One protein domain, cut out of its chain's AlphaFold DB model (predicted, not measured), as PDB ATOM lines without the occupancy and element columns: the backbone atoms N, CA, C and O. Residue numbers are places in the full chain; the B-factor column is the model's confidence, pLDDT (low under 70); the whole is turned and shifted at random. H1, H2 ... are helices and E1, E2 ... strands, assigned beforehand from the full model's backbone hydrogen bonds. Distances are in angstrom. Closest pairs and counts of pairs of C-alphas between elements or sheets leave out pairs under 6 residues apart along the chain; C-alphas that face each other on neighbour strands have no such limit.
ATOM      1  N   ILE A   4     -18.846  34.171   2.503       92.44
ATOM      2  CA  ILE A   4     -17.716  33.926   1.606       92.44
ATOM      3  C   ILE A   4     -17.775  32.460   1.207       92.44
ATOM      4  O   ILE A   4     -17.768  31.581   2.071       92.44
ATOM      5  N   ARG A   5     -17.861  32.197  -0.097       90.50
ATOM      6  CA  ARG A   5     -17.970  30.849  -0.657       90.50
ATOM      7  C   ARG A   5     -16.771  30.542  -1.532       90.50
ATOM      8  O   ARG A   5     -16.421  31.319  -2.413       90.50
ATOM      9  N   LEU A   6     -16.185  29.370  -1.321       90.19
ATOM     10  CA  LEU A   6     -15.164  28.820  -2.200       90.19
ATOM     11  C   LEU A   6     -15.835  28.199  -3.431       90.19
ATOM     12  O   LEU A   6     -16.693  27.329  -3.288       90.19
ATOM     13  N   LEU A   7     -15.435  28.624  -4.629       84.94
ATOM     14  CA  LEU A   7     -16.042  28.148  -5.879       84.94
ATOM     15  C   LEU A   7     -15.336  26.921  -6.471       84.94
ATOM     16  O   LEU A   7     -15.888  26.258  -7.347       84.94
ATOM     17  N   GLY A   8     -14.122  26.606  -6.018       83.94
ATOM     18  CA  GLY A   8     -13.357  25.486  -6.550       83.94
ATOM     19  C   GLY A   8     -11.939  25.397  -5.999       83.94
ATOM     20  O   GLY A   8     -11.618  25.988  -4.971       83.94
ATOM     21  N   GLN A   9     -11.105  24.627  -6.697       86.19
ATOM     22  CA  GLN A   9      -9.682  24.502  -6.389       86.19
ATOM     23  C   GLN A   9      -8.916  25.779  -6.746       86.19
ATOM     24  O   GLN A   9      -9.360  26.576  -7.575       86.19
ATOM     25  N   ASP A  10      -7.743  25.932  -6.138       88.06
ATOM     26  CA  ASP A  10      -6.827  27.022  -6.446       88.06
ATOM     27  C   ASP A  10      -6.372  26.932  -7.912       88.06
ATOM     28  O   ASP A  10      -6.026  25.863  -8.422       88.06
ATOM     29  N   VAL A  11      -6.388  28.070  -8.603       87.06
ATOM     30  CA  VAL A  11      -6.087  28.181 -10.030       87.06
ATOM     31  C   VAL A  11      -4.765  28.912 -10.214       87.06
ATOM     32  O   VAL A  11      -4.546  29.988  -9.657       87.06
ATOM     33  N   ALA A  12      -3.881  28.337 -11.023       84.62
ATOM     34  CA  ALA A  12      -2.625  28.969 -11.399       84.62
ATOM     35  C   ALA A  12      -2.815  29.898 -12.609       84.62
ATOM     36  O   ALA A  12      -3.412  29.512 -13.617       84.62
ATOM     37  N   ALA A  13      -2.255  31.103 -12.542       78.56
ATOM     38  CA  ALA A  13      -2.010  31.949 -13.706       78.56
ATOM     39  C   ALA A  13      -0.606  31.645 -14.250       78.56
ATOM     40  O   ALA A  13       0.404  32.042 -13.665       78.56
ATOM     41  N   ALA A  14      -0.539  30.899 -15.356       68.69
ATOM     42  CA  ALA A  14       0.722  30.545 -15.999       68.69
ATOM     43  C   ALA A  14       1.274  31.731 -16.811       68.69
ATOM     44  O   ALA A  14       0.614  32.251 -17.712       68.69
ATOM     45  N   GLY A  15       2.508  32.154 -16.514       67.50
ATOM     46  CA  GLY A  15       3.146  33.281 -17.201       67.50
ATOM     47  C   GLY A  15       2.300  34.555 -17.121       67.50
ATOM     48  O   GLY A  15       1.693  34.825 -16.091       67.50
ATOM     49  N   ASN A  16       2.222  35.327 -18.210       63.62
ATOM     50  CA  ASN A  16       1.435  36.569 -18.298       63.62
ATOM     51  C   ASN A  16      -0.063  36.355 -18.593       63.62
ATOM     52  O   ASN A  16      -0.740  37.296 -19.001       63.62
ATOM     53  N   GLN A  17      -0.582  35.135 -18.434       66.88
ATOM     54  CA  GLN A  17      -1.974  34.812 -18.742       66.88
ATOM     55  C   GLN A  17      -2.809  34.714 -17.463       66.88
ATOM     56  O   GLN A  17      -2.342  34.223 -16.434       66.88
ATOM     57  N   TRP A  18      -4.049  35.199 -17.532       69.69
ATOM     58  CA  TRP A  18      -5.004  35.102 -16.430       69.69
ATOM     59  C   TRP A  18      -5.443  33.651 -16.200       69.69
ATOM     60  O   TRP A  18      -5.379  32.840 -17.128       69.69
ATOM     61  N   PRO A  19      -5.904  33.304 -14.985       69.88
ATOM     62  CA  PRO A  19      -6.334  31.946 -14.680       69.88
ATOM     63  C   PRO A  19      -7.441  31.488 -15.636       69.88
ATOM     64  O   PRO A  19      -8.430  32.196 -15.847       69.88
ATOM     65  N   HIS A  20      -7.286  30.295 -16.213       67.56
ATOM     66  CA  HIS A  20      -8.317  29.706 -17.061       67.56
ATOM     67  C   HIS A  20      -9.475  29.220 -16.197       67.56
ATOM     68  O   HIS A  20      -9.353  28.251 -15.449       67.56
ATOM     69  N   LEU A  21     -10.613  29.892 -16.324       72.19
ATOM     70  CA  LEU A  21     -11.835  29.538 -15.619       72.19
ATOM     71  C   LEU A  21     -12.779  28.785 -16.563       72.19
ATOM     72  O   LEU A  21     -12.861  29.136 -17.745       72.19
ATOM     73  N   PRO A  22     -13.500  27.759 -16.083       67.25
ATOM     74  CA  PRO A  22     -14.484  27.047 -16.889       67.25
ATOM     75  C   PRO A  22     -15.717  27.935 -17.113       67.25
ATOM     76  O   PRO A  22     -16.637  27.964 -16.301       67.25
ATOM     77  N   ILE A  23     -15.726  28.688 -18.214       69.06
ATOM     78  CA  ILE A  23     -16.812  29.618 -18.558       69.06
ATOM     79  C   ILE A  23     -17.736  28.964 -19.588       69.06
ATOM     80  O   ILE A  23     -17.247  28.337 -20.537       69.06
ATOM     81  N   PRO A  24     -19.063  29.128 -19.466       74.25
ATOM     82  CA  PRO A  24     -19.978  28.738 -20.526       74.25
ATOM     83  C   PRO A  24     -19.690  29.539 -21.806       74.25
ATOM     84  O   PRO A  24     -19.381  30.724 -21.761       74.25
ATOM     85  N   ARG A  25     -19.791  28.893 -22.973       74.94
ATOM     86  CA  ARG A  25     -19.312  29.451 -24.254       74.94
ATOM     87  C   ARG A  25     -19.965  30.779 -24.666       74.94
ATOM     88  O   ARG A  25     -19.377  31.504 -25.455       74.94
ATOM     89  N   ASN A  26     -21.147  31.077 -24.139       83.00
ATOM     90  CA  ASN A  26     -21.932  32.278 -24.410       83.00
ATOM     91  C   ASN A  26     -21.603  33.469 -23.493       83.00
ATOM     92  O   ASN A  26     -22.292  34.485 -23.568       83.00
ATOM     93  N   PHE A  27     -20.596  33.362 -22.622       81.75
ATOM     94  CA  PHE A  27     -20.160  34.460 -21.763       81.75
ATOM     95  C   PHE A  27     -18.719  34.860 -22.058       81.75
ATOM     96  O   PHE A  27     -17.857  34.025 -22.338       81.75
ATOM     97  N   THR A  28     -18.451  36.152 -21.923       81.19
ATOM     98  CA  THR A  28     -17.108  36.720 -21.903       81.19
ATOM     99  C   THR A  28     -16.735  37.056 -20.462       81.19
ATOM    100  O   THR A  28     -17.561  37.566 -19.701       81.19
ATOM    101  N   ILE A  29     -15.485  36.783 -20.088       83.25
ATOM    102  CA  ILE A  29     -14.931  37.264 -18.825       83.25
ATOM    103  C   ILE A  29     -14.287  38.631 -19.026       83.25
ATOM    104  O   ILE A  29     -13.462  38.814 -19.922       83.25
ATOM    105  N   PHE A  30     -14.557  39.523 -18.080       84.62
ATOM    106  CA  PHE A  30     -13.766  40.715 -17.830       84.62
ATOM    107  C   PHE A  30     -13.036  40.576 -16.497       84.62
ATOM    108  O   PHE A  30     -13.644  40.267 -15.472       84.62
ATOM    109  N   PHE A  31     -11.725  40.806 -16.530       87.44
ATOM    110  CA  PHE A  31     -10.886  40.866 -15.340       87.44
ATOM    111  C   PHE A  31     -10.635  42.325 -14.980       87.44
ATOM    112  O   PHE A  31     -10.257  43.129 -15.834       87.44
ATOM    113  N   THR A  32     -10.821  42.661 -13.712       90.00
ATOM    114  CA  THR A  32     -10.407  43.942 -13.141       90.00
ATOM    115  C   THR A  32      -9.402  43.669 -12.039       90.00
ATOM    116  O   THR A  32      -9.677  42.909 -11.113       90.00
ATOM    117  N   GLU A  33      -8.224  44.263 -12.169       91.31
ATOM    118  CA  GLU A  33      -7.151  44.150 -11.191       91.31
ATOM    119  C   GLU A  33      -7.362  45.171 -10.070       91.31
ATOM    120  O   GLU A  33      -7.647  46.336 -10.341       91.31
ATOM    121  N   THR A  34      -7.220  44.735  -8.821       92.50
ATOM    122  CA  THR A  34      -7.254  45.591  -7.632       92.50
ATOM    123  C   THR A  34      -5.917  45.492  -6.915       92.50
ATOM    124  O   THR A  34      -5.518  44.417  -6.446       92.50
ATOM    125  N   ARG A  35      -5.205  46.616  -6.860       92.88
ATOM    126  CA  ARG A  35      -3.863  46.730  -6.279       92.88
ATOM    127  C   ARG A  35      -3.917  47.029  -4.794       92.88
ATOM    128  O   ARG A  35      -4.944  47.426  -4.248       92.88
ATOM    129  N   MET A  36      -2.796  46.810  -4.111       92.56
ATOM    130  CA  MET A  36      -2.700  47.094  -2.680       92.56
ATOM    131  C   MET A  36      -3.049  48.564  -2.399       92.56
ATOM    132  O   MET A  36      -2.509  49.466  -3.036       92.56
ATOM    133  N   GLY A  37      -3.945  48.793  -1.440       92.69
ATOM    134  CA  GLY A  37      -4.467  50.114  -1.086       92.69
ATOM    135  C   GLY A  37      -5.701  50.552  -1.881       92.69
ATOM    136  O   GLY A  37      -6.360  51.507  -1.476       92.69
ATOM    137  N   GLU A  38      -6.059  49.859  -2.965       95.44
ATOM    138  CA  GLU A  38      -7.279  50.147  -3.725       95.44
ATOM    139  C   GLU A  38      -8.519  49.528  -3.073       95.44
ATOM    140  O   GLU A  38      -8.434  48.631  -2.234       95.44
ATOM    141  N   VAL A  39      -9.697  50.017  -3.457       94.75
ATOM    142  CA  VAL A  39     -10.969  49.527  -2.926       94.75
ATOM    143  C   VAL A  39     -11.453  48.336  -3.749       94.75
ATOM    144  O   VAL A  39     -11.715  48.452  -4.945       94.75
ATOM    145  N   LEU A  40     -11.631  47.208  -3.072       93.31
ATOM    146  CA  LEU A  40     -12.292  46.019  -3.578       93.31
ATOM    147  C   LEU A  40     -13.798  46.129  -3.314       93.31
ATOM    148  O   LEU A  40     -14.233  46.249  -2.166       93.31
ATOM    149  N   ASN A  41     -14.590  46.103  -4.383       91.94
ATOM    150  CA  ASN A  41     -16.050  46.155  -4.320       91.94
ATOM    151  C   ASN A  41     -16.643  44.757  -4.514       91.94
ATOM    152  O   ASN A  41     -16.106  43.972  -5.287       91.94
ATOM    153  N   PHE A  42     -17.789  44.490  -3.879       90.56
ATOM    154  CA  PHE A  42     -18.461  43.183  -3.906       90.56
ATOM    155  C   PHE A  42     -19.860  43.254  -4.542       90.56
ATOM    156  O   PHE A  42     -20.866  43.103  -3.842       90.56
ATOM    157  N   PRO A  43     -19.971  43.546  -5.851       86.81
ATOM    158  CA  PRO A  43     -21.258  43.512  -6.529       86.81
ATOM    159  C   PRO A  43     -21.780  42.068  -6.660       86.81
ATOM    160  O   PRO A  43     -20.994  41.126  -6.809       86.81
ATOM    161  N   PRO A  44     -23.107  41.872  -6.641       82.06
ATOM    162  CA  PRO A  44     -23.704  40.547  -6.766       82.06
ATOM    163  C   PRO A  44     -23.347  39.902  -8.113       82.06
ATOM    164  O   PRO A  44     -23.323  40.578  -9.142       82.06
ATOM    165  N   GLY A  45     -23.096  38.590  -8.108       79.25
ATOM    166  CA  GLY A  45     -22.776  37.825  -9.319       79.25
ATOM    167  C   GLY A  45     -21.343  37.993  -9.830       79.25
ATOM    168  O   GLY A  45     -21.037  37.531 -10.928       79.25
ATOM    169  N   THR A  46     -20.465  38.636  -9.056       85.25
ATOM    170  CA  THR A  46     -19.023  38.646  -9.325       85.25
ATOM    171  C   THR A  46     -18.298  37.651  -8.442       85.25
ATOM    172  O   THR A  46     -18.701  37.376  -7.311       85.25
ATOM    173  N   TYR A  47     -17.210  37.112  -8.973       88.31
ATOM    174  CA  TYR A  47     -16.312  36.260  -8.216       88.31
ATOM    175  C   TYR A  47     -14.904  36.839  -8.236       88.31
ATOM    176  O   TYR A  47     -14.498  37.559  -9.145       88.31
ATOM    177  N   PHE A  48     -14.166  36.529  -7.187       91.56
ATOM    178  CA  PHE A  48     -12.877  37.092  -6.860       91.56
ATOM    179  C   PHE A  48     -11.827  36.006  -6.948       91.56
ATOM    180  O   PHE A  48     -12.034  34.875  -6.517       91.56
ATOM    181  N   LEU A  49     -10.680  36.361  -7.495       92.31
ATOM    182  CA  LEU A  49      -9.485  35.545  -7.475       92.31
ATOM    183  C   LEU A  49      -8.564  36.166  -6.437       92.31
ATOM    184  O   LEU A  49      -7.952  37.216  -6.663       92.31
ATOM    185  N   VAL A  50      -8.529  35.537  -5.267       92.94
ATOM    186  CA  VAL A  50      -7.766  36.007  -4.111       92.94
ATOM    187  C   VAL A  50      -6.411  35.298  -4.113       92.94
ATOM    188  O   VAL A  50      -6.384  34.068  -4.136       92.94
ATOM    189  N   PRO A  51      -5.277  36.016  -4.136       91.69
ATOM    190  CA  PRO A  51      -3.968  35.379  -4.177       91.69
ATOM    191  C   PRO A  51      -3.673  34.638  -2.871       91.69
ATOM    192  O   PRO A  51      -3.791  35.204  -1.780       91.69
ATOM    193  N   THR A  52      -3.245  33.383  -2.986       89.94
ATOM    194  CA  THR A  52      -2.962  32.511  -1.833       89.94
ATOM    195  C   THR A  52      -1.549  32.694  -1.273       89.94
ATOM    196  O   THR A  52      -1.240  32.212  -0.186       89.94
ATOM    197  N   GLY A  53      -0.678  33.407  -1.990       84.94
ATOM    198  CA  GLY A  53       0.740  33.520  -1.666       84.94
ATOM    199  C   GLY A  53       1.453  34.643  -2.414       84.94
ATOM    200  O   GLY A  53       0.830  35.569  -2.929       84.94
ATOM    201  N   THR A  54       2.780  34.533  -2.490       69.06
ATOM    202  CA  THR A  54       3.643  35.359  -3.356       69.06
ATOM    203  C   THR A  54       3.667  34.881  -4.813       69.06
ATOM    204  O   THR A  54       4.167  35.582  -5.688       69.06
ATOM    205  N   GLY A  55       3.136  33.685  -5.084       71.94
ATOM    206  CA  GLY A  55       3.020  33.119  -6.426       71.94
ATOM    207  C   GLY A  55       1.745  33.541  -7.158       71.94
ATOM    208  O   GLY A  55       0.864  34.200  -6.613       71.94
ATOM    209  N   ARG A  56       1.609  33.094  -8.409       78.12
ATOM    210  CA  ARG A  56       0.422  33.330  -9.250       78.12
ATOM    211  C   ARG A  56      -0.679  32.286  -9.017       78.12
ATOM    212  O   ARG A  56      -1.273  31.792  -9.972       78.12
ATOM    213  N   TYR A  57      -0.917  31.929  -7.759       88.25
ATOM    214  CA  TYR A  57      -1.993  31.023  -7.366       88.25
ATOM    215  C   TYR A  57      -3.131  31.825  -6.765       88.25
ATOM    216  O   TYR A  57      -2.927  32.631  -5.856       88.25
ATOM    217  N   TYR A  58      -4.324  31.594  -7.290       91.25
ATOM    218  CA  TYR A  58      -5.518  32.313  -6.901       91.25
ATOM    219  C   TYR A  58      -6.589  31.350  -6.441       91.25
ATOM    220  O   TYR A  58      -6.876  30.357  -7.107       91.25
ATOM    221  N   ARG A  59      -7.238  31.697  -5.341       91.06
ATOM    222  CA  ARG A  59      -8.410  30.998  -4.854       91.06
ATOM    223  C   ARG A  59      -9.673  31.674  -5.391       91.06
ATOM    224  O   ARG A  59      -9.855  32.868  -5.140       91.06
ATOM    225  N   PRO A  60     -10.531  30.957  -6.139       91.25
ATOM    226  CA  PRO A  60     -11.769  31.513  -6.664       91.25
ATOM    227  C   PRO A  60     -12.847  31.561  -5.578       91.25
ATOM    228  O   PRO A  60     -13.213  30.535  -4.998       91.25
ATOM    229  N   MET A  61     -13.372  32.752  -5.314       91.25
ATOM    230  CA  MET A  61     -14.309  33.015  -4.227       91.25
ATOM    231  C   MET A  61     -15.496  33.851  -4.676       91.25
ATOM    232  O   MET A  61     -15.357  34.756  -5.487       91.25
ATOM    233  N   GLU A  62     -16.655  33.609  -4.085       91.44
ATOM    234  CA  GLU A  62     -17.808  34.500  -4.160       91.44
ATOM    235  C   GLU A  62     -18.004  35.155  -2.793       91.44
ATOM    236  O   GLU A  62     -17.993  34.477  -1.765       91.44
ATOM    237  N   VAL A  63     -18.164  36.477  -2.777       90.69
ATOM    238  CA  VAL A  63     -18.349  37.252  -1.547       90.69
ATOM    239  C   VAL A  63     -19.687  37.971  -1.630       90.69
ATOM    240  O   VAL A  63     -19.907  38.792  -2.518       90.69
ATOM    241  N   LEU A  64     -20.581  37.675  -0.689       89.50
ATOM    242  CA  LEU A  64     -21.933  38.221  -0.629       89.50
ATOM    243  C   LEU A  64     -22.127  39.015   0.667       89.50
ATOM    244  O   LEU A  64     -21.732  38.592   1.754       89.50
ATOM    245  N   GLY A  65     -22.764  40.183   0.557       85.31
ATOM    246  CA  GLY A  65     -23.132  41.004   1.716       85.31
ATOM    247  C   GLY A  65     -21.961  41.687   2.437       85.31
ATOM    248  O   GLY A  65     -22.144  42.140   3.569       85.31
ATOM    249  N   ALA A  66     -20.779  41.761   1.813       88.06
ATOM    250  CA  ALA A  66     -19.635  42.528   2.303       88.06
ATOM    251  C   ALA A  66     -19.698  43.993   1.855       88.06
ATOM    252  O   ALA A  66     -20.069  44.300   0.723       88.06
ATOM    253  N   PHE A  67     -19.292  44.902   2.744       89.31
ATOM    254  CA  PHE A  67     -18.999  46.284   2.368       89.31
ATOM    255  C   PHE A  67     -17.687  46.347   1.579       89.31
ATOM    256  O   PHE A  67     -16.861  45.449   1.742       89.31
ATOM    257  N   PRO A  68     -17.464  47.389   0.759       93.19
ATOM    258  CA  PRO A  68     -16.185  47.586   0.094       93.19
ATOM    259  C   PRO A  68     -15.016  47.552   1.085       93.19
ATOM    260  O   PRO A  68     -15.092  48.142   2.166       93.19
ATOM    261  N   LEU A  69     -13.942  46.860   0.716       94.19
ATOM    262  CA  LEU A  69     -12.764  46.662   1.561       94.19
ATOM    263  C   LEU A  69     -11.526  47.210   0.865       94.19
ATOM    264  O   LEU A  69     -11.378  47.082  -0.343       94.19
ATOM    265  N   VAL A  70     -10.595  47.778   1.625       95.81
ATOM    266  CA  VAL A  70      -9.288  48.167   1.078       95.81
ATOM    267  C   VAL A  70      -8.445  46.914   0.865       95.81
ATOM    268  O   VAL A  70      -8.251  46.136   1.794       95.81
ATOM    269  N   TRP A  71      -7.909  46.700  -0.328       95.69
ATOM    270  CA  TRP A  71      -7.075  45.539  -0.599       95.69
ATOM    271  C   TRP A  71      -5.742  45.633   0.158       95.69
ATOM    272  O   TRP A  71      -4.906  46.492  -0.115       95.69
ATOM    273  N   ASN A  72      -5.556  44.768   1.156       94.56
ATOM    274  CA  ASN A  72      -4.361  44.688   1.997       94.56
ATOM    275  C   ASN A  72      -4.202  43.262   2.568       94.56
ATOM    276  O   ASN A  72      -5.059  42.402   2.357       94.56
ATOM    277  N   HIS A  73      -3.114  42.995   3.300       92.12
ATOM    278  CA  HIS A  73      -2.840  41.657   3.840       92.12
ATOM    279  C   HIS A  73      -3.918  41.155   4.810       92.12
ATOM    280  O   HIS A  73      -4.272  39.980   4.756       92.12
ATOM    281  N   GLN A  74      -4.467  42.037   5.649       92.44
ATOM    282  CA  GLN A  74      -5.508  41.682   6.620       92.44
ATOM    283  C   GLN A  74      -6.810  41.290   5.918       92.44
ATOM    284  O   GLN A  74      -7.430  40.287   6.259       92.44
ATOM    285  N   ASN A  75      -7.205  42.045   4.894       93.62
ATOM    286  CA  ASN A  75      -8.418  41.776   4.134       93.62
ATOM    287  C   ASN A  75      -8.251  40.569   3.207       93.62
ATOM    288  O   ASN A  75      -9.204  39.814   3.038       93.62
ATOM    289  N   ARG A  76      -7.046  40.304   2.683       93.25
ATOM    290  CA  ARG A  76      -6.736  39.018   2.040       93.25
ATOM    291  C   ARG A  76      -6.975  37.860   3.006       93.25
ATOM    292  O   ARG A  76      -7.627  36.900   2.627       93.25
ATOM    293  N   GLU A  77      -6.460  37.935   4.229       92.56
ATOM    294  CA  GLU A  77      -6.618  36.873   5.239       92.56
ATOM    295  C   GLU A  77      -8.073  36.684   5.660       92.56
ATOM    296  O   GLU A  77      -8.549  35.554   5.750       92.56
ATOM    297  N   PHE A  78      -8.804  37.788   5.826       92.94
ATOM    298  CA  PHE A  78     -10.243  37.764   6.056       92.94
ATOM    299  C   PHE A  78     -10.990  37.054   4.919       92.94
ATOM    300  O   PHE A  78     -11.813  36.180   5.188       92.94
ATOM    301  N   LEU A  79     -10.683  37.392   3.661       92.12
ATOM    302  CA  LEU A  79     -11.305  36.754   2.499       92.12
ATOM    303  C   LEU A  79     -10.932  35.275   2.390       92.12
ATOM    304  O   LEU A  79     -11.795  34.436   2.158       92.12
ATOM    305  N   MET A  80      -9.660  34.953   2.612       91.56
ATOM    306  CA  MET A  80      -9.154  33.583   2.591       91.56
ATOM    307  C   MET A  80      -9.681  32.727   3.745       91.56
ATOM    308  O   MET A  80      -9.629  31.505   3.645       91.56
ATOM    309  N   GLN A  81     -10.169  33.354   4.821       91.25
ATOM    310  CA  GLN A  81     -10.439  32.712   6.111       91.25
ATOM    311  C   GLN A  81      -9.208  31.965   6.661       91.25
ATOM    312  O   GLN A  81      -9.327  30.983   7.392       91.25
ATOM    313  N   GLU A  82      -8.013  32.450   6.320       89.00
ATOM    314  CA  GLU A  82      -6.723  31.849   6.658       89.00
ATOM    315  C   GLU A  82      -5.778  32.922   7.191       89.00
ATOM    316  O   GLU A  82      -5.697  34.023   6.652       89.00
ATOM    317  N   ASN A  83      -5.021  32.586   8.234       89.56
ATOM    318  CA  ASN A  83      -4.006  33.473   8.792       89.56
ATOM    319  C   ASN A  83      -2.659  33.216   8.098       89.56
ATOM    320  O   ASN A  83      -2.057  32.156   8.284       89.56
ATOM    321  N   LEU A  84      -2.173  34.183   7.313       86.88
ATOM    322  CA  LEU A  84      -0.968  34.056   6.484       86.88
ATOM    323  C   LEU A  84       0.064  35.160   6.805       86.88
ATOM    324  O   LEU A  84       0.509  35.892   5.906       86.88
ATOM    325  N   PRO A  85       0.507  35.264   8.075       87.75
ATOM    326  CA  PRO A  85       1.318  36.384   8.545       87.75
ATOM    327  C   PRO A  85       2.729  36.369   7.951       87.75
ATOM    328  O   PRO A  85       3.350  37.412   7.766       87.75
ATOM    329  N   HIS A  86       3.225  35.188   7.573       85.94
ATOM    330  CA  HIS A  86       4.521  35.017   6.913       85.94
ATOM    331  C   HIS A  86       4.609  35.747   5.562       85.94
ATOM    332  O   HIS A  86       5.707  35.981   5.066       85.94
ATOM    333  N   LEU A  87       3.471  36.144   4.980       86.44
ATOM    334  CA  LEU A  87       3.409  36.890   3.724       86.44
ATOM    335  C   LEU A  87       3.360  38.413   3.912       86.44
ATOM    336  O   LEU A  87       3.357  39.123   2.914       86.44
ATOM    337  N   HIS A  88       3.296  38.937   5.144       86.88
ATOM    338  CA  HIS A  88       3.216  40.393   5.389       86.88
ATOM    339  C   HIS A  88       4.509  41.130   5.024       86.88
ATOM    340  O   HIS A  88       4.485  42.329   4.775       86.88
ATOM    341  N   GLY A  89       5.640  40.420   4.979       83.69
ATOM    342  CA  GLY A  89       6.925  40.971   4.540       83.69
ATOM    343  C   GLY A  89       7.133  40.948   3.023       83.69
ATOM    344  O   GLY A  89       8.216  41.288   2.559       83.69
ATOM    345  N   SER A  90       6.148  40.490   2.249       85.00
ATOM    346  CA  SER A  90       6.223  40.371   0.790       85.00
ATOM    347  C   SER A  90       5.203  41.287   0.117       85.00
ATOM    348  O   SER A  90       4.154  41.547   0.705       85.00
ATOM    349  N   PRO A  91       5.459  41.755  -1.119       86.12
ATOM    350  CA  PRO A  91       4.476  42.545  -1.846       86.12
ATOM    351  C   PRO A  91       3.182  41.742  -2.023       86.12
ATOM    352  O   PRO A  91       3.201  40.586  -2.454       86.12
ATOM    353  N   LEU A  92       2.053  42.356  -1.672       88.81
ATOM    354  CA  LEU A  92       0.742  41.751  -1.848       88.81
ATOM    355  C   LEU A  92       0.406  41.680  -3.339       88.81
ATOM    356  O   LEU A  92       0.311  42.708  -4.008       88.81
ATOM    357  N   ALA A  93       0.194  40.466  -3.846       88.81
ATOM    358  CA  ALA A  93      -0.297  40.266  -5.201       88.81
ATOM    359  C   ALA A  93      -1.682  40.909  -5.391       88.81
ATOM    360  O   ALA A  93      -2.464  41.061  -4.446       88.81
ATOM    361  N   ASN A  94      -1.986  41.295  -6.625       91.31
ATOM    362  CA  ASN A  94      -3.238  41.971  -6.936       91.31
ATOM    363  C   ASN A  94      -4.413  40.994  -6.836       91.31
ATOM    364  O   ASN A  94      -4.304  39.839  -7.244       91.31
ATOM    365  N   CYS A  95      -5.541  41.447  -6.293       90.69
ATOM    366  CA  CYS A  95      -6.782  40.681  -6.352       90.69
ATOM    367  C   CYS A  95      -7.427  40.887  -7.725       90.69
ATOM    368  O   CYS A  95      -7.352  41.985  -8.277       90.69
ATOM    369  N   LEU A  96      -8.063  39.854  -8.281       91.06
ATOM    370  CA  LEU A  96      -8.783  39.987  -9.547       91.06
ATOM    371  C   LEU A  96     -10.276  39.857  -9.297       91.06
ATOM    372  O   LEU A  96     -10.744  38.828  -8.814       91.06
ATOM    373  N   THR A  97     -11.021  40.887  -9.670       91.06
ATOM    374  CA  THR A  97     -12.477  40.817  -9.766       91.06
ATOM    375  C   THR A  97     -12.833  40.298 -11.143       91.06
ATOM    376  O   THR A  97     -12.342  40.805 -12.155       91.06
ATOM    377  N   VAL A  98     -13.688  39.288 -11.188       89.31
ATOM    378  CA  VAL A  98     -14.068  38.626 -12.421       89.31
ATOM    379  C   VAL A  98     -15.559  38.806 -12.644       89.31
ATOM    380  O   VAL A  98     -16.390  38.416 -11.820       89.31
ATOM    381  N   SER A  99     -15.887  39.432 -13.770       85.50
ATOM    382  CA  SER A  99     -17.263  39.674 -14.198       85.50
ATOM    383  C   SER A  99     -17.556  38.851 -15.442       85.50
ATOM    384  O   SER A  99     -16.860  38.976 -16.451       85.50
ATOM    385  N   THR A 100     -18.587  38.014 -15.379       83.25
ATOM    386  CA  THR A 100     -19.101  37.273 -16.531       83.25
ATOM    387  C   THR A 100     -20.259  38.041 -17.143       83.25
ATOM    388  O   THR A 100     -21.283  38.280 -16.506       83.25
ATOM    389  N   LEU A 101     -20.100  38.442 -18.399       82.19
ATOM    390  CA  LEU A 101     -21.149  39.114 -19.159       82.19
ATOM    391  C   LEU A 101     -21.546  38.249 -20.356       82.19
ATOM    392  O   LEU A 101     -20.673  37.592 -20.929       82.19
ATOM    393  N   PRO A 102     -22.835  38.216 -20.741       82.94
ATOM    394  CA  PRO A 102     -23.250  37.571 -21.979       82.94
ATOM    395  C   PRO A 102     -22.464  38.153 -23.153       82.94
ATOM    396  O   PRO A 102     -22.350  39.371 -23.281       82.94
ATOM    397  N   ASP A 103     -21.913  37.287 -23.992       83.00
ATOM    398  CA  ASP A 103     -21.131  37.690 -25.153       83.00
ATOM    399  C   ASP A 103     -22.080  38.054 -26.306       83.00
ATOM    400  O   ASP A 103     -22.702  37.160 -26.893       83.00
ATOM    401  N   PRO A 104     -22.214  39.345 -26.663       77.00
ATOM    402  CA  PRO A 104     -23.215  39.776 -27.635       77.00
ATOM    403  C   PRO A 104     -22.941  39.244 -29.047       77.00
ATOM    404  O   PRO A 104     -23.863  39.152 -29.850       77.00
ATOM    405  N   GLY A 105     -21.695  38.873 -29.362       84.06
ATOM    406  CA  GLY A 105     -21.312  38.379 -30.688       84.06
ATOM    407  C   GLY A 105     -21.211  36.857 -30.780       84.06
ATOM    408  O   GLY A 105     -20.770  36.342 -31.810       84.06
ATOM    409  N   TYR A 106     -21.552  36.126 -29.715       85.56
ATOM    410  CA  TYR A 106     -21.389  34.674 -29.685       85.56
ATOM    411  C   TYR A 106     -22.240  33.969 -30.743       85.56
ATOM    412  O   TYR A 106     -21.702  33.188 -31.527       85.56
TER     413      TYR A 106
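AT A GLANCE: This is residues 4 to 106 of the 257 residues of an uncharacterized protein of Botrytis paeoniae (UniProt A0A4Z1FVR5). Little regular structure: one strongly twisted antiparallel sheet, order E1, E4, E3, E5, E2, has a short helix, H1, across E3; E2 and E5 reach away as a ribbon. Five named strands and one helix, mostly strand, hold 40 of 103 printed residues, in chain order E1, E2, E3, E4, H1, E5. It is compact, radius of gyration of the C-alphas 13.6 A, spans 45 by 32 by 22 A.

HOW THE PARTS SIT: E1, residues 4 to 6, neighbours E4, residues 57 to 64 (N 5 to O 62, 2.8 A). E4 and E3, residues 47 to 51, form a hairpin (N 48 to O 61, 2.7 A). E5, residues 95 to 102, neighbours E3 (N 49 to O 96, 2.8 A) and E2, residues 27 to 34 (N 30 to O 99, 2.9 A). These pairs are within hydrogen-bond range, as is every O i to N i+4 pair of H1, residues 73 to 80. H1 is on the sheet, at a height of 9.5 A over it; the closest C-alphas of E3 and H1 are those of Val 50 and Arg 76, 6.9 A apart. E4, H1, E5 are a split strand-helix-strand unit, same-way strands with E3 between, crossover right-handed.

IN THESE COORDINATES: E1 begins at C-alpha 4 (-17.716, 33.926, 1.606). E5, 22.9 A long, ends at C-alpha 102 (-23.250, 37.571, -21.979).

THE WHOLE: The printed part has no cut. Links E1 to E2, E2 to E3 and H1 to E5 are long. Residues 14 to 20, 22 to 23 and 54 have pLDDT under 70.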